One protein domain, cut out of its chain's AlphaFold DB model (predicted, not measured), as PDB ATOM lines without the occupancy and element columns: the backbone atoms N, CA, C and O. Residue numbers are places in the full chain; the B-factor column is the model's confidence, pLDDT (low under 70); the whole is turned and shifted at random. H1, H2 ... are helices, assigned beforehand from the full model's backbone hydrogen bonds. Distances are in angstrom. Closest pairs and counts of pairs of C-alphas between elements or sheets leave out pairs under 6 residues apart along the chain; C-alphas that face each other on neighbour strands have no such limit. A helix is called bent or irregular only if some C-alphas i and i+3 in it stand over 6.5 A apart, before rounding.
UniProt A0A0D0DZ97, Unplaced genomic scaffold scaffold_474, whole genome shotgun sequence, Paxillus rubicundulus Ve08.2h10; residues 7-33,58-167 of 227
ATOM      1  N   LEU A   7     -35.114  67.094  31.362       82.38
ATOM      2  CA  LEU A   7     -36.042  65.967  31.451       82.38
ATOM      3  C   LEU A   7     -35.357  64.683  31.962       82.38
ATOM      4  O   LEU A   7     -35.859  64.018  32.863       82.38
ATOM      5  N   ALA A   8     -34.161  64.348  31.464       75.62
ATOM      6  CA  ALA A   8     -33.431  63.181  31.968       75.62
ATOM      7  C   ALA A   8     -32.995  63.361  33.431       75.62
ATOM      8  O   ALA A   8     -32.969  62.394  34.191       75.62
ATOM      9  N   ARG A   9     -32.667  64.597  33.834       80.44
ATOM     10  CA  ARG A   9     -32.293  64.915  35.219       80.44
ATOM     11  C   ARG A   9     -33.494  64.814  36.152       80.44
ATOM     12  O   ARG A   9     -33.357  64.206  37.210       80.44
ATOM     13  N   THR A  10     -34.654  65.339  35.754       86.50
ATOM     14  CA  THR A  10     -35.872  65.261  36.568       86.50
ATOM     15  C   THR A  10     -36.317  63.817  36.737       86.50
ATOM     16  O   THR A  10     -36.481  63.408  37.879       86.50
ATOM     17  N   ILE A  11     -36.375  63.017  35.665       81.69
ATOM     18  CA  ILE A  11     -36.734  61.588  35.752       81.69
ATOM     19  C   ILE A  11     -35.760  60.817  36.652       81.69
ATOM     20  O   ILE A  11     -36.185  60.040  37.508       81.69
ATOM     21  N   ALA A  12     -34.449  61.021  36.489       77.94
ATOM     22  CA  ALA A  12     -33.465  60.346  37.332       77.94
ATOM     23  C   ALA A  12     -33.640  60.741  38.808       77.94
ATOM     24  O   ALA A  12     -33.714  59.870  39.670       77.94
ATOM     25  N   SER A  13     -33.784  62.040  39.094       84.25
ATOM     26  CA  SER A  13     -33.974  62.534  40.461       84.25
ATOM     27  C   SER A  13     -35.297  62.082  41.086       84.25
ATOM     28  O   SER A  13     -35.312  61.690  42.249       84.25
ATOM     29  N   SER A  14     -36.391  62.070  40.319       86.56
ATOM     30  CA  SER A  14     -37.714  61.692  40.808       86.56
ATOM     31  C   SER A  14     -37.802  60.192  41.048       86.56
ATOM     32  O   SER A  14     -38.344  59.778  42.065       86.56
ATOM     33  N   SER A  15     -37.218  59.375  40.164       80.06
ATOM     34  CA  SER A  15     -37.141  57.924  40.360       80.06
ATOM     35  C   SER A  15     -36.317  57.566  41.596       80.06
ATOM     36  O   SER A  15     -36.723  56.695  42.363       80.06
ATOM     37  N   TYR A  16     -35.213  58.281  41.833       78.00
ATOM     38  CA  TYR A  16     -34.398  58.115  43.029       78.00
ATOM     39  C   TYR A  16     -35.177  58.500  44.290       78.00
ATOM     40  O   TYR A  16     -35.283  57.681  45.198       78.00
ATOM     41  N   ALA A  17     -35.800  59.683  44.309       86.06
ATOM     42  CA  ALA A  17     -36.591  60.164  45.441       86.06
ATOM     43  C   ALA A  17     -37.779  59.238  45.760       86.06
ATOM     44  O   ALA A  17     -37.990  58.865  46.914       86.06
ATOM     45  N   ALA A  18     -38.523  58.808  44.737       83.25
ATOM     46  CA  ALA A  18     -39.639  57.879  44.891       83.25
ATOM     47  C   ALA A  18     -39.175  56.527  45.456       83.25
ATOM     48  O   ALA A  18     -39.803  55.994  46.371       83.25
ATOM     49  N   CYS A  19     -38.048  55.996  44.969       72.75
ATOM     50  CA  CYS A  19     -37.466  54.769  45.509       72.75
ATOM     51  C   CYS A  19     -37.009  54.927  46.957       72.75
ATOM     52  O   CYS A  19     -37.321  54.063  47.772       72.75
ATOM     53  N   THR A  20     -36.328  56.022  47.308       78.06
ATOM     54  CA  THR A  20     -35.881  56.257  48.688       78.06
ATOM     55  C   THR A  20     -37.053  56.383  49.653       78.06
ATOM     56  O   THR A  20     -37.009  55.792  50.728       78.06
ATOM     57  N   ILE A  21     -38.126  57.077  49.256       86.19
ATOM     58  CA  ILE A  21     -39.342  57.209  50.070       86.19
ATOM     59  C   ILE A  21     -40.006  55.840  50.243       86.19
ATOM     60  O   ILE A  21     -40.313  55.447  51.363       86.19
ATOM     61  N   THR A  22     -40.160  55.077  49.159       79.06
ATOM     62  CA  THR A  22     -40.760  53.732  49.210       79.06
ATOM     63  C   THR A  22     -39.936  52.784  50.087       79.06
ATOM     64  O   THR A  22     -40.500  52.037  50.883       79.06
ATOM     65  N   SER A  23     -38.602  52.844  49.998       75.88
ATOM     66  CA  SER A  23     -37.690  52.116  50.888       75.88
ATOM     67  C   SER A  23     -37.902  52.496  52.347       75.88
ATOM     68  O   SER A  23     -38.058  51.609  53.174       75.88
ATOM     69  N   LEU A  24     -37.936  53.795  52.661       80.81
ATOM     70  CA  LEU A  24     -38.128  54.293  54.025       80.81
ATOM     71  C   LEU A  24     -39.456  53.826  54.623       80.81
ATOM     72  O   LEU A  24     -39.464  53.343  55.750       80.81
ATOM     73  N   VAL A  25     -40.549  53.920  53.863       86.38
ATOM     74  CA  VAL A  25     -41.881  53.480  54.305       86.38
ATOM     75  C   VAL A  25     -41.886  51.979  54.587       86.38
ATOM     76  O   VAL A  25     -42.277  51.559  55.672       86.38
ATOM     77  N   LEU A  26     -41.367  51.165  53.664       80.75
ATOM     78  CA  LEU A  26     -41.302  49.717  53.856       80.75
ATOM     79  C   LEU A  26     -40.386  49.332  55.022       80.75
ATOM     80  O   LEU A  26     -40.708  48.419  55.778       80.75
ATOM     81  N   THR A  27     -39.251  50.006  55.204       78.00
ATOM     82  CA  THR A  27     -38.372  49.767  56.354       78.00
ATOM     83  C   THR A  27     -39.054  50.162  57.664       78.00
ATOM     84  O   THR A  27     -38.969  49.401  58.625       78.00
ATOM     85  N   ALA A  28     -39.770  51.288  57.702       84.38
ATOM     86  CA  ALA A  28     -40.498  51.747  58.883       84.38
ATOM     87  C   ALA A  28     -41.607  50.766  59.298       84.38
ATOM     88  O   ALA A  28     -41.716  50.430  60.476       84.38
ATOM     89  N   GLU A  29     -42.366  50.222  58.344       84.56
ATOM     90  CA  GLU A  29     -43.371  49.188  58.630       84.56
ATOM     91  C   GLU A  29     -42.741  47.905  59.195       84.56
ATOM     92  O   GLU A  29     -43.289  47.289  60.110       84.56
ATOM     93  N   ASN A  30     -41.557  47.516  58.707       74.94
ATOM     94  CA  ASN A  30     -40.853  46.330  59.202       74.94
ATOM     95  C   ASN A  30     -40.229  46.530  60.595       74.94
ATOM     96  O   ASN A  30     -40.073  45.551  61.324       74.94
ATOM     97  N   ILE A  31     -39.903  47.766  60.995       82.12
ATOM     98  CA  ILE A  31     -39.386  48.072  62.342       82.12
ATOM     99  C   ILE A  31     -40.403  47.704  63.422       82.12
ATOM    100  O   ILE A  31     -40.021  47.161  64.457       82.12
ATOM    101  N   HIS A  32     -41.696  47.898  63.167       77.00
ATOM    102  CA  HIS A  32     -42.733  47.487  64.116       77.00
ATOM    103  C   HIS A  32     -42.836  45.960  64.269       77.00
ATOM    104  O   HIS A  32     -43.220  45.477  65.331       77.00
ATOM    105  N   GLY A  33     -42.436  45.194  63.250       68.31
ATOM    106  CA  GLY A  33     -42.376  43.730  63.299       68.31
ATOM    107  C   GLY A  33     -41.130  43.163  63.988       68.31
ATOM    108  O   GLY A  33     -41.083  41.968  64.262       68.31
ATOM    109  N   PHE A  58     -39.009  39.640  55.507       70.31
ATOM    110  CA  PHE A  58     -37.728  40.327  55.272       70.31
ATOM    111  C   PHE A  58     -37.444  40.585  53.781       70.31
ATOM    112  O   PHE A  58     -36.892  41.623  53.414       70.31
ATOM    113  N   TRP A  59     -37.920  39.699  52.898       71.62
ATOM    114  CA  TRP A  59     -37.779  39.822  51.443       71.62
ATOM    115  C   TRP A  59     -38.382  41.117  50.868       71.62
ATOM    116  O   TRP A  59     -37.917  41.603  49.834       71.62
ATOM    117  N   LYS A  60     -39.398  41.702  51.520       73.25
ATOM    118  CA  LYS A  60     -40.063  42.928  51.046       73.25
ATOM    119  C   LYS A  60     -39.118  44.131  51.048       73.25
ATOM    120  O   LYS A  60     -39.218  44.975  50.162       73.25
ATOM    121  N   SER A  61     -38.158  44.167  51.974       71.69
ATOM    122  CA  SER A  61     -37.151  45.233  52.063       71.69
ATOM    123  C   SER A  61     -36.184  45.271  50.868       71.69
ATOM    124  O   SER A  61     -35.606  46.315  50.575       71.69
ATOM    125  N   PHE A  62     -36.048  44.168  50.121       72.00
ATOM    126  CA  PHE A  62     -35.156  44.093  48.960       72.00
ATOM    127  C   PHE A  62     -35.779  44.617  47.669       72.00
ATOM    128  O   PHE A  62     -35.047  44.980  46.749       72.00
ATOM    129  N   ILE A  63     -37.113  44.665  47.572       75.50
ATOM    130  CA  ILE A  63     -37.802  45.076  46.339       75.50
ATOM    131  C   ILE A  63     -37.401  46.497  45.917       75.50
ATOM    132  O   ILE A  63     -37.003  46.666  44.764       75.50
ATOM    133  N   PRO A  64     -37.438  47.517  46.796       73.62
ATOM    134  CA  PRO A  64     -37.133  48.883  46.381       73.62
ATOM    135  C   PRO A  64     -35.669  49.029  45.973       73.62
ATOM    136  O   PRO A  64     -35.361  49.651  44.958       73.62
ATOM    137  N   THR A  65     -34.762  48.380  46.710       73.25
ATOM    138  CA  THR A  65     -33.333  48.342  46.388       73.25
ATOM    139  C   THR A  65     -33.096  47.733  45.007       73.25
ATOM    140  O   THR A  65     -32.346  48.305  44.213       73.25
ATOM    141  N   MET A  66     -33.780  46.633  44.676       71.19
ATOM    142  CA  MET A  66     -33.705  45.991  43.358       71.19
ATOM    143  C   MET A  66     -34.235  46.877  42.236       71.19
ATOM    144  O   MET A  66     -33.609  46.973  41.179       71.19
ATOM    145  N   VAL A  67     -35.368  47.545  42.458       76.69
ATOM    146  CA  VAL A  67     -35.958  48.466  41.478       76.69
ATOM    147  C   VAL A  67     -35.016  49.644  41.234       76.69
ATOM    148  O   VAL A  67     -34.692  49.937  40.084       76.69
ATOM    149  N   THR A  68     -34.490  50.251  42.299       74.12
ATOM    150  CA  THR A  68     -33.551  51.384  42.226       74.12
ATOM    151  C   THR A  68     -32.310  51.024  41.414       74.12
ATOM    152  O   THR A  68     -31.947  51.742  40.480       74.12
ATOM    153  N   HIS A  69     -31.687  49.883  41.721       71.56
ATOM    154  CA  HIS A  69     -30.496  49.410  41.015       71.56
ATOM    155  C   HIS A  69     -30.787  49.081  39.551       71.56
ATOM    156  O   HIS A  69     -29.967  49.379  38.684       71.56
ATOM    157  N   SER A  70     -31.964  48.526  39.255       74.25
ATOM    158  CA  SER A  70     -32.384  48.211  37.887       74.25
ATOM    159  C   SER A  70     -32.603  49.473  37.051       74.25
ATOM    160  O   SER A  70     -32.174  49.534  35.899       74.25
ATOM    161  N   VAL A  71     -33.219  50.507  37.631       75.31
ATOM    162  CA  VAL A  71     -33.468  51.795  36.964       75.31
ATOM    163  C   VAL A  71     -32.164  52.557  36.730       75.31
ATOM    164  O   VAL A  71     -31.884  52.959  35.598       75.31
ATOM    165  N   LEU A  72     -31.327  52.711  37.764       73.88
ATOM    166  CA  LEU A  72     -29.995  53.320  37.643       73.88
ATOM    167  C   LEU A  72     -29.145  52.597  36.597       73.88
ATOM    168  O   LEU A  72     -28.465  53.239  35.789       73.88
ATOM    169  N   TYR A  73     -29.224  51.268  36.566       73.44
ATOM    170  CA  TYR A  73     -28.545  50.477  35.555       73.44
ATOM    171  C   TYR A  73     -29.077  50.746  34.156       73.44
ATOM    172  O   TYR A  73     -28.292  51.052  33.261       73.44
ATOM    173  N   GLY A  74     -30.397  50.688  33.970       77.06
ATOM    174  CA  GLY A  74     -31.038  50.964  32.690       77.06
ATOM    175  C   GLY A  74     -30.594  52.313  32.133       77.06
ATOM    176  O   GLY A  74     -30.153  52.392  30.988       77.06
ATOM    177  N   PHE A  75     -30.576  53.359  32.961       74.19
ATOM    178  CA  PHE A  75     -30.061  54.669  32.556       74.19
ATOM    179  C   PHE A  75     -28.579  54.654  32.191       74.19
ATOM    180  O   PHE A  75     -28.180  55.294  31.215       74.19
ATOM    181  N   THR A  76     -27.761  53.921  32.942       72.38
ATOM    182  CA  THR A  76     -26.326  53.793  32.670       72.38
ATOM    183  C   THR A  76     -26.078  53.096  31.331       72.38
ATOM    184  O   THR A  76     -25.276  53.584  30.533       72.38
ATOM    185  N   VAL A  77     -26.823  52.028  31.030       74.00
ATOM    186  CA  VAL A  77     -26.760  51.288  29.758       74.00
ATOM    187  C   VAL A  77     -27.284  52.131  28.601       74.00
ATOM    188  O   VAL A  77     -26.621  52.240  27.574       74.00
ATOM    189  N   ILE A  78     -28.431  52.794  28.756       75.69
ATOM    190  CA  ILE A  78     -28.988  53.679  27.724       75.69
ATOM    191  C   ILE A  78     -28.005  54.809  27.409       75.69
ATOM    192  O   ILE A  78     -27.779  55.126  26.241       75.69
ATOM    193  N   ARG A  79     -27.377  55.404  28.430       71.25
ATOM    194  CA  ARG A  79     -26.351  56.436  28.247       71.25
ATOM    195  C   ARG A  79     -25.138  55.888  27.508       71.25
ATOM    196  O   ARG A  79     -24.672  56.526  26.570       71.25
ATOM    197  N   ALA A  80     -24.653  54.724  27.918       69.88
ATOM    198  CA  ALA A  80     -23.549  54.040  27.268       69.88
ATOM    199  C   ALA A  80     -23.833  53.771  25.783       69.88
ATOM    200  O   ALA A  80     -23.010  54.106  24.935       69.88
ATOM    201  N   MET A  81     -25.019  53.250  25.462       73.25
ATOM    202  CA  MET A  81     -25.441  52.984  24.086       73.25
ATOM    203  C   MET A  81     -25.595  54.269  23.272       73.25
ATOM    204  O   MET A  81     -25.105  54.333  22.149       73.25
ATOM    205  N   LYS A  82     -26.212  55.319  23.828       75.38
ATOM    206  CA  LYS A  82     -26.334  56.616  23.140       75.38
ATOM    207  C   LYS A  82     -24.973  57.238  22.842       75.38
ATOM    208  O   LYS A  82     -24.772  57.769  21.756       75.38
ATOM    209  N   GLN A  83     -24.041  57.166  23.789       64.62
ATOM    210  CA  GLN A  83     -22.700  57.709  23.601       64.62
ATOM    211  C   GLN A  83     -21.895  56.891  22.587       64.62
ATOM    212  O   GLN A  83     -21.155  57.464  21.795       64.62
ATOM    213  N   LEU A  84     -22.102  55.573  22.552       67.25
ATOM    214  CA  LEU A  84     -21.523  54.698  21.539       67.25
ATOM    215  C   LEU A  84     -22.077  54.992  20.138       67.25
ATOM    216  O   LEU A  84     -21.319  55.021  19.174       67.25
ATOM    217  N   TRP A  85     -23.382  55.253  20.033       74.00
ATOM    218  CA  TRP A  85     -24.025  55.587  18.763       74.00
ATOM    219  C   TRP A  85     -23.524  56.926  18.204       74.00
ATOM    220  O   TRP A  85     -23.272  57.036  17.009       74.00
ATOM    221  N   MET A  86     -23.307  57.924  19.065       72.12
ATOM    222  CA  MET A  86     -22.797  59.236  18.648       72.12
ATOM    223  C   MET A  86     -21.286  59.252  18.368       72.12
ATOM    224  O   MET A  86     -20.818  60.096  17.609       72.12
ATOM    225  N   ALA A  87     -20.515  58.326  18.948       65.62
ATOM    226  CA  ALA A  87     -19.064  58.241  18.778       65.62
ATOM    227  C   ALA A  87     -18.627  56.847  18.278       65.62
ATOM    228  O   ALA A  87     -17.955  56.110  19.007       65.62
ATOM    229  N   PRO A  88     -18.938  56.478  17.019       63.00
ATOM    230  CA  PRO A  88     -18.642  55.153  16.461       63.00
ATOM    231  C   PRO A  88     -17.140  54.816  16.332       63.00
ATOM    232  O   PRO A  88     -16.795  53.736  15.864       63.00
ATOM    233  N   ARG A  89     -16.223  55.705  16.748       62.22
ATOM    234  CA  ARG A  89     -14.768  55.558  16.563       62.22
ATOM    235  C   ARG A  89     -13.951  55.340  17.839       62.22
ATOM    236  O   ARG A  89     -12.730  55.374  17.774       62.22
ATOM    237  N   ALA A  90     -14.578  55.053  18.980       63.50
ATOM    238  CA  ALA A  90     -13.859  54.681  20.203       63.50
ATOM    239  C   ALA A  90     -13.935  53.158  20.462       63.50
ATOM    240  O   ALA A  90     -14.711  52.721  21.319       63.50
ATOM    241  N   PRO A  91     -13.132  52.315  19.773       68.56
ATOM    242  CA  PRO A  91     -13.133  50.860  19.976       68.56
ATOM    243  C   PRO A  91     -12.805  50.468  21.426       68.56
ATOM    244  O   PRO A  91     -13.244  49.425  21.909       68.56
ATOM    245  N   LEU A  92     -12.090  51.334  22.151       66.69
ATOM    246  CA  LEU A  92     -11.793  51.179  23.575       66.69
ATOM    247  C   LEU A  92     -13.053  51.287  24.444       66.69
ATOM    248  O   LEU A  92     -13.253  50.458  25.329       66.69
ATOM    249  N   LEU A  93     -13.929  52.259  24.165       66.19
ATOM    250  CA  LEU A  93     -15.165  52.464  24.922       66.19
ATOM    251  C   LEU A  93     -16.134  51.299  24.710       66.19
ATOM    252  O   LEU A  93     -16.744  50.831  25.669       66.19
ATOM    253  N   MET A  94     -16.231  50.779  23.481       71.06
ATOM    254  CA  MET A  94     -17.072  49.617  23.189       71.06
ATOM    255  C   MET A  94     -16.591  48.370  23.936       71.06
ATOM    256  O   MET A  94     -17.402  47.608  24.457       71.06
ATOM    257  N   ARG A  95     -15.270  48.172  24.026       74.19
ATOM    258  CA  ARG A  95     -14.673  47.039  24.742       74.19
ATOM    259  C   ARG A  95     -14.885  47.158  26.250       74.19
ATOM    260  O   ARG A  95     -15.314  46.196  26.875       74.19
ATOM    261  N   LEU A  96     -14.681  48.353  26.805       71.25
ATOM    262  CA  LEU A  96     -14.921  48.636  28.220       71.25
ATOM    263  C   LEU A  96     -16.401  48.469  28.592       71.25
ATOM    264  O   LEU A  96     -16.711  47.886  29.623       71.25
ATOM    265  N   LEU A  97     -17.323  48.934  27.743       70.94
ATOM    266  CA  LEU A  97     -18.763  48.772  27.953       70.94
ATOM    267  C   LEU A  97     -19.216  47.325  27.814       70.94
ATOM    268  O   LEU A  97     -20.066  46.882  28.580       70.94
ATOM    269  N   ARG A  98     -18.651  46.578  26.866       77.25
ATOM    270  CA  ARG A  98     -18.965  45.160  26.690       77.25
ATOM    271  C   ARG A  98     -18.471  44.333  27.872       77.25
ATOM    272  O   ARG A  98     -19.198  43.461  28.333       77.25
ATOM    273  N   GLU A  99     -17.277  44.620  28.387       76.31
ATOM    274  CA  GLU A  99     -16.726  43.886  29.530       76.31
ATOM    275  C   GLU A  99     -17.310  44.342  30.873       76.31
ATOM    276  O   GLU A  99     -17.706  43.504  31.679       76.31
ATOM    277  N   GLY A 100     -17.450  45.649  31.097       72.94
ATOM    278  CA  GLY A 100     -18.055  46.204  32.311       72.94
ATOM    279  C   GLY A 100     -19.565  45.973  32.389       72.94
ATOM    280  O   GLY A 100     -20.087  45.653  33.454       72.94
ATOM    281  N   GLY A 101     -20.268  46.065  31.258       74.12
ATOM    282  CA  GLY A 101     -21.700  45.782  31.171       74.12
ATOM    283  C   GLY A 101     -22.018  44.311  31.425       74.12
ATOM    284  O   GLY A 101     -22.958  44.017  32.153       74.12
ATOM    285  N   LEU A 102     -21.208  43.381  30.904       73.44
ATOM    286  CA  LEU A 102     -21.403  41.947  31.143       73.44
ATOM    287  C   LEU A 102     -21.151  41.575  32.605       73.44
ATOM    288  O   LEU A 102     -21.935  40.833  33.188       73.44
ATOM    289  N   VAL A 103     -20.104  42.140  33.210       70.94
ATOM    290  CA  VAL A 103     -19.824  42.019  34.646       70.94
ATOM    291  C   VAL A 103     -21.007  42.507  35.487       70.94
ATOM    292  O   VAL A 103     -21.449  41.807  36.398       70.94
ATOM    293  N   TYR A 104     -21.557  43.675  35.156       71.50
ATOM    294  CA  TYR A 104     -22.709  44.219  35.867       71.50
ATOM    295  C   TYR A 104     -23.964  43.356  35.679       71.50
ATOM    296  O   TYR A 104     -24.684  43.091  36.638       71.50
ATOM    297  N   LEU A 105     -24.232  42.891  34.455       72.62
ATOM    298  CA  LEU A 105     -25.377  42.032  34.147       72.62
ATOM    299  C   LEU A 105     -25.298  40.723  34.944       72.62
ATOM    300  O   LEU A 105     -26.298  40.299  35.518       72.62
ATOM    301  N   LEU A 106     -24.100  40.141  35.068       74.00
ATOM    302  CA  LEU A 106     -23.860  38.960  35.896       74.00
ATOM    303  C   LEU A 106     -24.171  39.221  37.376       74.00
ATOM    304  O   LEU A 106     -24.858  38.420  38.007       74.00
ATOM    305  N   ALA A 107     -23.701  40.349  37.916       71.94
ATOM    306  CA  ALA A 107     -23.983  40.750  39.293       71.94
ATOM    307  C   ALA A 107     -25.489  40.953  39.518       71.94
ATOM    308  O   ALA A 107     -26.034  40.503  40.525       71.94
ATOM    309  N   MET A 108     -26.185  41.551  38.550       72.62
ATOM    310  CA  MET A 108     -27.625  41.772  38.634       72.62
ATOM    311  C   MET A 108     -28.423  40.468  38.552       72.62
ATOM    312  O   MET A 108     -29.330  40.259  39.350       72.62
ATOM    313  N   VAL A 109     -28.076  39.556  37.639       76.19
ATOM    314  CA  VAL A 109     -28.705  38.227  37.552       76.19
ATOM    315  C   VAL A 109     -28.455  37.433  38.829       76.19
ATOM    316  O   VAL A 109     -29.382  36.820  39.346       76.19
ATOM    317  N   SER A 110     -27.241  37.491  39.379       74.94
ATOM    318  CA  SER A 110     -26.913  36.864  40.661       74.94
ATOM    319  C   SER A 110     -27.759  37.436  41.802       74.94
ATOM    320  O   SER A 110     -28.316  36.676  42.594       74.94
ATOM    321  N   ALA A 111     -27.938  38.757  41.844       72.19
ATOM    322  CA  ALA A 111     -28.780  39.417  42.831       72.19
ATOM    323  C   ALA A 111     -30.261  39.018  42.671       72.19
ATOM    324  O   ALA A 111     -30.905  38.658  43.655       72.19
ATOM    325  N   ILE A 112     -30.801  39.026  41.447       75.25
ATOM    326  CA  ILE A 112     -32.182  38.600  41.156       75.25
ATOM    327  C   ILE A 112     -32.378  37.137  41.540       75.25
ATOM    328  O   ILE A 112     -33.387  36.804  42.152       75.25
ATOM    329  N   PHE A 113     -31.416  36.272  41.224       72.19
ATOM    330  CA  PHE A 113     -31.461  34.859  41.576       72.19
ATOM    331  C   PHE A 113     -31.443  34.659  43.095       72.19
ATOM    332  O   PHE A 113     -32.229  33.874  43.611       72.19
ATOM    333  N   SER A 114     -30.621  35.417  43.824       71.00
ATOM    334  CA  SER A 114     -30.591  35.404  45.292       71.00
ATOM    335  C   SER A 114     -31.923  35.896  45.886       71.00
ATOM    336  O   SER A 114     -32.486  35.249  46.766       71.00
ATOM    337  N   ALA A 115     -32.512  36.958  45.327       70.12
ATOM    338  CA  ALA A 115     -33.827  37.450  45.739       70.12
ATOM    339  C   ALA A 115     -34.978  36.490  45.385       70.12
ATOM    340  O   ALA A 115     -35.932  36.370  46.151       70.12
ATOM    341  N   ALA A 116     -34.905  35.804  44.244       72.62
ATOM    342  CA  ALA A 116     -35.870  34.784  43.842       72.62
ATOM    343  C   ALA A 116     -35.748  33.532  44.724       72.62
ATOM    344  O   ALA A 116     -36.765  33.014  45.182       72.62
ATOM    345  N   GLY A 117     -34.520  33.107  45.037       67.88
ATOM    346  CA  GLY A 117     -34.235  32.030  45.986       67.88
ATOM    347  C   GLY A 117     -34.800  32.326  47.372       67.88
ATOM    348  O   GLY A 117     -35.455  31.470  47.955       67.88
ATOM    349  N   ALA A 118     -34.686  33.574  47.839       66.00
ATOM    350  CA  ALA A 118     -35.288  34.013  49.098       66.00
ATOM    351  C   ALA A 118     -36.832  33.958  49.109       66.00
ATOM    352  O   ALA A 118     -37.431  33.944  50.183       66.00
ATOM    353  N   ARG A 119     -37.498  33.930  47.943       66.81
ATOM    354  CA  ARG A 119     -38.962  33.779  47.842       66.81
ATOM    355  C   ARG A 119     -39.426  32.325  47.781       66.81
ATOM    356  O   ARG A 119     -40.582  32.062  48.106       66.81
ATOM    357  N   LEU A 120     -38.568  31.387  47.379       69.31
ATOM    358  CA  LEU A 120     -38.895  29.959  47.344       69.31
ATOM    359  C   LEU A 120     -38.715  29.343  48.741       69.31
ATOM    360  O   LEU A 120     -37.817  28.545  48.989       69.31
ATOM    361  N   THR A 121     -39.596  29.705  49.673       66.69
ATOM    362  CA  THR A 121     -39.623  29.112  51.023       66.69
ATOM    363  C   THR A 121     -40.218  27.703  51.042       66.69
ATOM    364  O   THR A 121     -40.033  26.971  52.008       66.69
ATOM    365  N   THR A 122     -40.906  27.299  49.972       72.12
ATOM    366  CA  THR A 122     -41.573  25.997  49.846       72.12
ATOM    367  C   THR A 122     -40.619  24.831  49.588       72.12
ATOM    368  O   THR A 122     -41.009  23.687  49.807       72.12
ATOM    369  N   ILE A 123     -39.380  25.083  49.142       69.88
ATOM    370  CA  ILE A 123     -38.406  24.032  48.810       69.88
ATOM    371  C   ILE A 123     -37.058  24.338  49.497       69.88
ATOM    372  O   ILE A 123     -36.253  25.109  48.967       69.88
ATOM    373  N   PRO A 124     -36.764  23.732  50.666       62.97
ATOM    374  CA  PRO A 124     -35.587  24.073  51.474       62.97
ATOM    375  C   PRO A 124     -34.238  23.744  50.809       62.97
ATOM    376  O   PRO A 124     -33.225  24.338  51.170       62.97
ATOM    377  N   SER A 125     -34.205  22.864  49.801       60.50
ATOM    378  CA  SER A 125     -32.976  22.516  49.066       60.50
ATOM    379  C   SER A 125     -32.441  23.646  48.174       60.50
ATOM    380  O   SER A 125     -31.255  23.659  47.856       60.50
ATOM    381  N   ILE A 126     -33.279  24.622  47.807       57.34
ATOM    382  CA  ILE A 126     -32.906  25.756  46.941       57.34
ATOM    383  C   ILE A 126     -32.541  27.002  47.775       57.34
ATOM    384  O   ILE A 126     -31.893  27.924  47.281       57.34
ATOM    385  N   ASN A 127     -32.894  27.020  49.063       55.94
ATOM    386  CA  ASN A 127     -32.706  28.179  49.938       55.94
ATOM    387  C   ASN A 127     -31.257  28.315  50.463       55.94
ATOM    388  O   ASN A 127     -30.775  29.416  50.715       55.94
ATOM    389  N   TYR A 128     -30.514  27.207  50.556       56.38
ATOM    390  CA  TYR A 128     -29.112  27.195  51.005       56.38
ATOM    391  C   TYR A 128     -28.140  28.036  50.150       56.38
ATOM    392  O   TYR A 128     -27.368  28.815  50.718       56.38
ATOM    393  N   PRO A 129     -28.138  27.941  48.804       55.47
ATOM    394  CA  PRO A 129     -27.214  28.731  47.993       55.47
ATOM    395  C   PRO A 129     -27.534  30.231  47.989       55.47
ATOM    396  O   PRO A 129     -26.620  31.027  47.768       55.47
ATOM    397  N   ALA A 130     -28.775  30.638  48.282       54.38
ATOM    398  CA  ALA A 130     -29.177  32.048  48.297       54.38
ATOM    399  C   ALA A 130     -28.457  32.870  49.383       54.38
ATOM    400  O   ALA A 130     -28.255  34.068  49.191       54.38
ATOM    401  N   TYR A 131     -28.022  32.219  50.469       55.16
ATOM    402  CA  TYR A 131     -27.269  32.821  51.579       55.16
ATOM    403  C   TYR A 131     -25.745  32.700  51.443       55.16
ATOM    404  O   TYR A 131     -24.995  33.215  52.272       55.16
ATOM    405  N   SER A 132     -25.271  31.974  50.432       59.53
ATOM    406  CA  SER A 132     -23.853  31.667  50.302       59.53
ATOM    407  C   SER A 132     -23.080  32.834  49.684       59.53
ATOM    408  O   SER A 132     -23.605  33.584  48.862       59.53
ATOM    409  N   ASN A 133     -21.794  32.938  50.031       68.44
ATOM    410  CA  ASN A 133     -20.810  33.913  49.534       68.44
ATOM    411  C   ASN A 133     -20.638  33.956  47.996       68.44
ATOM    412  O   ASN A 133     -19.723  34.611  47.501       68.44
ATOM    413  N   LEU A 134     -21.483  33.268  47.229       68.44
ATOM    414  CA  LEU A 134     -21.512  33.245  45.773       68.44
ATOM    415  C   LEU A 134     -21.636  34.645  45.175       68.44
ATOM    416  O   LEU A 134     -20.876  34.977  44.274       68.44
ATOM    417  N   THR A 135     -22.522  35.495  45.696       69.31
ATOM    418  CA  THR A 135     -22.648  36.895  45.253       69.31
ATOM    419  C   THR A 135     -21.355  37.668  45.494       69.31
ATOM    420  O   THR A 135     -20.896  38.395  44.614       69.31
ATOM    421  N   LEU A 136     -20.719  37.474  46.656       75.38
ATOM    422  CA  LEU A 136     -19.423  38.081  46.964       75.38
ATOM    423  C   LEU A 136     -18.320  37.580  46.022       75.38
ATOM    424  O   LEU A 136     -17.555  38.386  45.498       75.38
ATOM    425  N   ALA A 137     -18.256  36.272  45.776       80.12
ATOM    426  CA  ALA A 137     -17.268  35.653  44.900       80.12
ATOM    427  C   ALA A 137     -17.442  36.112  43.446       80.12
ATOM    428  O   ALA A 137     -16.469  36.497  42.800       80.12
ATOM    429  N   VAL A 138     -18.682  36.145  42.949       75.62
ATOM    430  CA  VAL A 138     -19.014  36.655  41.613       75.62
ATOM    431  C   VAL A 138     -18.603  38.118  41.492       75.62
ATOM    432  O   VAL A 138     -17.918  38.462  40.529       75.62
ATOM    433  N   ASN A 139     -18.924  38.955  42.482       76.69
ATOM    434  CA  ASN A 139     -18.519  40.361  42.506       76.69
ATOM    435  C   ASN A 139     -16.990  40.524  42.549       76.69
ATOM    436  O   ASN A 139     -16.442  41.348  41.818       76.69
ATOM    437  N   ALA A 140     -16.278  39.718  43.337       83.44
ATOM    438  CA  ALA A 140     -14.819  39.755  43.414       83.44
ATOM    439  C   ALA A 140     -14.156  39.356  42.085       83.44
ATOM    440  O   ALA A 140     -13.223  40.024  41.627       83.44
ATOM    441  N   VAL A 141     -14.658  38.308  41.422       83.12
ATOM    442  CA  VAL A 141     -14.186  37.874  40.095       83.12
ATOM    443  C   VAL A 141     -14.464  38.950  39.045       83.12
ATOM    444  O   VAL A 141     -13.593  39.269  38.234       83.12
ATOM    445  N   ALA A 142     -15.656  39.542  39.084       77.25
ATOM    446  CA  ALA A 142     -16.067  40.654  38.238       77.25
ATOM    447  C   ALA A 142     -15.120  41.859  38.353       77.25
ATOM    448  O   ALA A 142     -14.585  42.327  37.344       77.25
ATOM    449  N   VAL A 143     -14.871  42.326  39.579       79.38
ATOM    450  CA  VAL A 143     -13.964  43.449  39.859       79.38
ATOM    451  C   VAL A 143     -12.538  43.114  39.428       79.38
ATOM    452  O   VAL A 143     -11.879  43.939  38.800       79.38
ATOM    453  N   SER A 144     -12.077  41.889  39.684       86.06
ATOM    454  CA  SER A 144     -10.741  41.441  39.277       86.06
ATOM    455  C   SER A 144     -10.570  41.462  37.758       86.06
ATOM    456  O   SER A 144      -9.575  41.988  37.258       86.06
ATOM    457  N   ARG A 145     -11.555  40.957  37.000       80.19
ATOM    458  CA  ARG A 145     -11.537  41.013  35.529       80.19
ATOM    459  C   ARG A 145     -11.547  42.444  35.007       80.19
ATOM    460  O   ARG A 145     -10.783  42.749  34.096       80.19
ATOM    461  N   LEU A 146     -12.349  43.320  35.607       76.31
ATOM    462  CA  LEU A 146     -12.396  44.735  35.243       76.31
ATOM    463  C   LEU A 146     -11.057  45.435  35.521       76.31
ATOM    464  O   LEU A 146     -10.559  46.188  34.690       76.31
ATOM    465  N   MET A 147     -10.419  45.144  36.654       81.69
ATOM    466  CA  MET A 147      -9.110  45.709  36.983       81.69
ATOM    467  C   MET A 147      -8.018  45.214  36.021       81.69
ATOM    468  O   MET A 147      -7.153  45.990  35.608       81.69
ATOM    469  N   LEU A 148      -8.057  43.934  35.637       81.62
ATOM    470  CA  LEU A 148      -7.130  43.354  34.664       81.62
ATOM    471  C   LEU A 148      -7.345  43.908  33.252       81.62
ATOM    472  O   LEU A 148      -6.359  44.179  32.565       81.62
ATOM    473  N   SER A 149      -8.589  44.131  32.823       80.12
ATOM    474  CA  SER A 149      -8.866  44.714  31.506       80.12
ATOM    475  C   SER A 149      -8.384  46.162  31.421       80.12
ATOM    476  O   SER A 149      -7.738  46.519  30.439       80.12
ATOM    477  N   VAL A 150      -8.565  46.963  32.478       74.56
ATOM    478  CA  VAL A 150      -8.015  48.329  32.569       74.56
ATOM    479  C   VAL A 150      -6.484  48.319  32.531       74.56
ATOM    480  O   VAL A 150      -5.886  49.092  31.784       74.56
ATOM    481  N   LYS A 151      -5.829  47.419  33.277       80.75
ATOM    482  CA  LYS A 151      -4.361  47.278  33.255       80.75
ATOM    483  C   LYS A 151      -3.841  46.855  31.879       80.75
ATOM    484  O   LYS A 151      -2.871  47.428  31.389       80.75
ATOM    485  N   SER A 152      -4.498  45.889  31.237       79.44
ATOM    486  CA  SER A 152      -4.167  45.457  29.874       79.44
ATOM    487  C   SER A 152      -4.337  46.598  28.865       79.44
ATOM    488  O   SER A 152      -3.523  46.752  27.953       79.44
ATOM    489  N   LEU A 153      -5.357  47.439  29.061       71.75
ATOM    490  CA  LEU A 153      -5.593  48.627  28.247       71.75
ATOM    491  C   LEU A 153      -4.471  49.653  28.400       71.75
ATOM    492  O   LEU A 153      -3.928  50.113  27.400       71.75
ATOM    493  N   ALA A 154      -4.087  49.962  29.639       71.31
ATOM    494  CA  ALA A 154      -3.001  50.892  29.932       71.31
ATOM    495  C   ALA A 154      -1.670  50.430  29.313       71.31
ATOM    496  O   ALA A 154      -0.960  51.231  28.705       71.31
ATOM    497  N   GLY A 155      -1.386  49.122  29.363       76.50
ATOM    498  CA  GLY A 155      -0.206  48.535  28.725       76.50
ATOM    499  C   GLY A 155      -0.172  48.732  27.207       76.50
ATOM    500  O   GLY A 155       0.881  49.035  26.648       76.50
ATOM    501  N   LYS A 156      -1.323  48.640  26.525       74.44
ATOM    502  CA  LYS A 156      -1.410  48.888  25.075       74.44
ATOM    503  C   LYS A 156      -1.214  50.353  24.697       74.44
ATOM    504  O   LYS A 156      -0.684  50.619  23.624       74.44
ATOM    505  N   LEU A 157      -1.600  51.287  25.565       69.38
ATOM    506  CA  LEU A 157      -1.394  52.719  25.338       69.38
ATOM    507  C   LEU A 157       0.035  53.189  25.677       69.38
ATOM    508  O   LEU A 157       0.284  54.393  25.625       69.38
ATOM    509  N   ARG A 158       0.962  52.285  26.057       70.75
ATOM    510  CA  ARG A 158       2.324  52.614  26.544       70.75
ATOM    511  C   ARG A 158       2.335  53.779  27.545       70.75
ATOM    512  O   ARG A 158       3.266  54.577  27.593       70.75
ATOM    513  N   THR A 159       1.257  53.914  28.306       62.44
ATOM    514  CA  THR A 159       1.040  55.034  29.211       62.44
ATOM    515  C   THR A 159       0.944  54.468  30.606       62.44
ATOM    516  O   THR A 159       0.168  53.545  30.851       62.44
ATOM    517  N   ASP A 160       1.762  55.002  31.505       68.75
ATOM    518  CA  ASP A 160       1.855  54.506  32.866       68.75
ATOM    519  C   ASP A 160       0.478  54.623  33.555       68.75
ATOM    520  O   ASP A 160      -0.059  55.731  33.675       68.75
ATOM    521  N   PRO A 161      -0.148  53.517  34.005       61.56
ATOM    522  CA  PRO A 161      -1.489  53.550  34.594       61.56
ATOM    523  C   PRO A 161      -1.554  54.401  35.866       61.56
ATOM    524  O   PRO A 161      -2.622  54.889  36.228       61.56
ATOM    525  N   ARG A 162      -0.413  54.596  36.538       68.12
ATOM    526  CA  ARG A 162      -0.290  55.471  37.710       68.12
ATOM    527  C   ARG A 162      -0.470  56.948  37.354       68.12
ATOM    528  O   ARG A 162      -1.003  57.692  38.167       68.12
ATOM    529  N   TRP A 163      -0.085  57.354  36.144       65.94
ATOM    530  CA  TRP A 163      -0.247  58.727  35.663       65.94
ATOM    531  C   TRP A 163      -1.699  59.017  35.257       65.94
ATOM    532  O   TRP A 163      -2.256  60.045  35.627       65.94
ATOM    533  N   LEU A 164      -2.358  58.053  34.606       61.62
ATOM    534  CA  LEU A 164      -3.762  58.146  34.170       61.62
ATOM    535  C   LEU A 164      -4.772  58.192  35.333       61.62
ATOM    536  O   LEU A 164      -5.933  58.541  35.141       61.62
ATOM    537  N   LEU A 165      -4.342  57.815  36.538       65.06
ATOM    538  CA  LEU A 165      -5.161  57.842  37.749       65.06
ATOM    539  C   LEU A 165      -4.774  58.967  38.711       65.06
ATOM    540  O   LEU A 165      -5.403  59.075  39.760       65.06
ATOM    541  N   ASN A 166      -3.773  59.796  38.390       75.12
ATOM    542  CA  ASN A 166      -3.365  60.897  39.254       75.12
ATOM    543  C   ASN A 166      -4.271  62.120  38.986       75.12
ATOM    544  O   ASN A 166      -4.154  62.736  37.921       75.12
ATOM    545  N   PRO A 167      -5.177  62.499  39.912       72.31
ATOM    546  CA  PRO A 167      -6.122  63.601  39.701       72.31
ATOM    547  C   PRO A 167      -5.492  64.942  39.269       72.31
ATOM    548  O   PRO A 167      -6.055  65.578  38.376       72.31
TER     549      PRO A 167
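Overview. This is residues 7 to 33 and 58 to 167 of the 227 residues of an uncharacterized protein of Paxillus rubicundulus Ve08.2h10 (UniProt A0A0D0DZ97). Four long helices, H1, H2, H3 and H5, lie side by side in one curved, open row, each running the opposite way to the one before it in the row. The short helix H4 makes the turn at the end of the row where H3 ends and H5 begins, and the small H6 follows H5 at the other end. The printed part has 137 residues with six named helices, H1 to H6 in order along the chain, and no named strand; the class is all helix. The whole is loose, with a radius of gyration of the C-alphas of 19.1 A and spans of 58 by 41 by 28 A.

Arrangement. H1, residues 7 to 33, touches H2, residues 58 to 86, at a shallow tilt of 13 degrees, opposite ways; their closest C-alphas, of Ser 23 and Pro 64, are 5.6 A apart. H2 is only just irregular: C-alphas 61 and 64 are 6.8 A apart. H2 and H3, residues 91 to 117, form a helical hairpin at a shallow tilt of 16 degrees, with the C-alphas of Leu 84 and Met 94 closest at 7.0 A. H3 is the hub, touching three helices. With residues 113 to 117 alone it touches H4, residues 124 to 130, in a second helical hairpin; the closest C-alphas, of Ser 114 and Ala 130, are 4.7 A apart, and the shallow tilt of 33 degrees is only just short of steep. H4 is only just irregular, with C-alphas 126 and 129 6.51 A apart. H3 also touches H5, residues 134 to 156, at a shallow tilt of 4 degrees, opposite ways, with the C-alphas of Val 103 and Ala 142 closest at 5.4 A. H4 and H5 meet only through their link. H5, with residues 151 to 155 alone, only just touches H6, residues 161 to 164, and only at the corner, with 3 pairs of C-alphas within 8 A; those of Ala 154 and Pro 161 are closest at 5.6 A. Among the pairs apart are H1 and H3, and H2 and H5. Every O i to N i+4 pair is within hydrogen-bond range in H3 and H5; H1 has 21 of 23, H2 21 of 25, H4 0 of 3 but 2 of 4 O i to N i+3 pairs, and H6 is too short for an O i to N i+4 pair.

Along the chain. H1 begins at C-alpha 7 (-36.042, 65.967, 31.451) and is 39.4 A long from first to last C-alpha. H2 is 43.8 A, H3 38.4 A and H5 32.8 A long; H4 and H6 are 10.7 A and 5.1 A. H5 ends at C-alpha 156 (-1.410, 48.888, 25.075), and H6 ends at C-alpha 164 (-3.762, 58.146, 34.170).

Size, cuts and confidence. The two C-alphas farthest apart, of His 32 and Arg 158, are 58.9 A apart. Residues 34 to 57 are not printed, and C-alphas 33 and 58 are 9.9 A apart across this cut. Of the links that are printed whole, H3 to H4 is short and the others are tight. Residues 85 to 91, of which 85 and 86 belong to H2 and 91 to H3, stand free. The mean pLDDT of the printed part is 73.1; 37 residues are under 70, among them 87 to 93, 123 to 135 and 159 to 165.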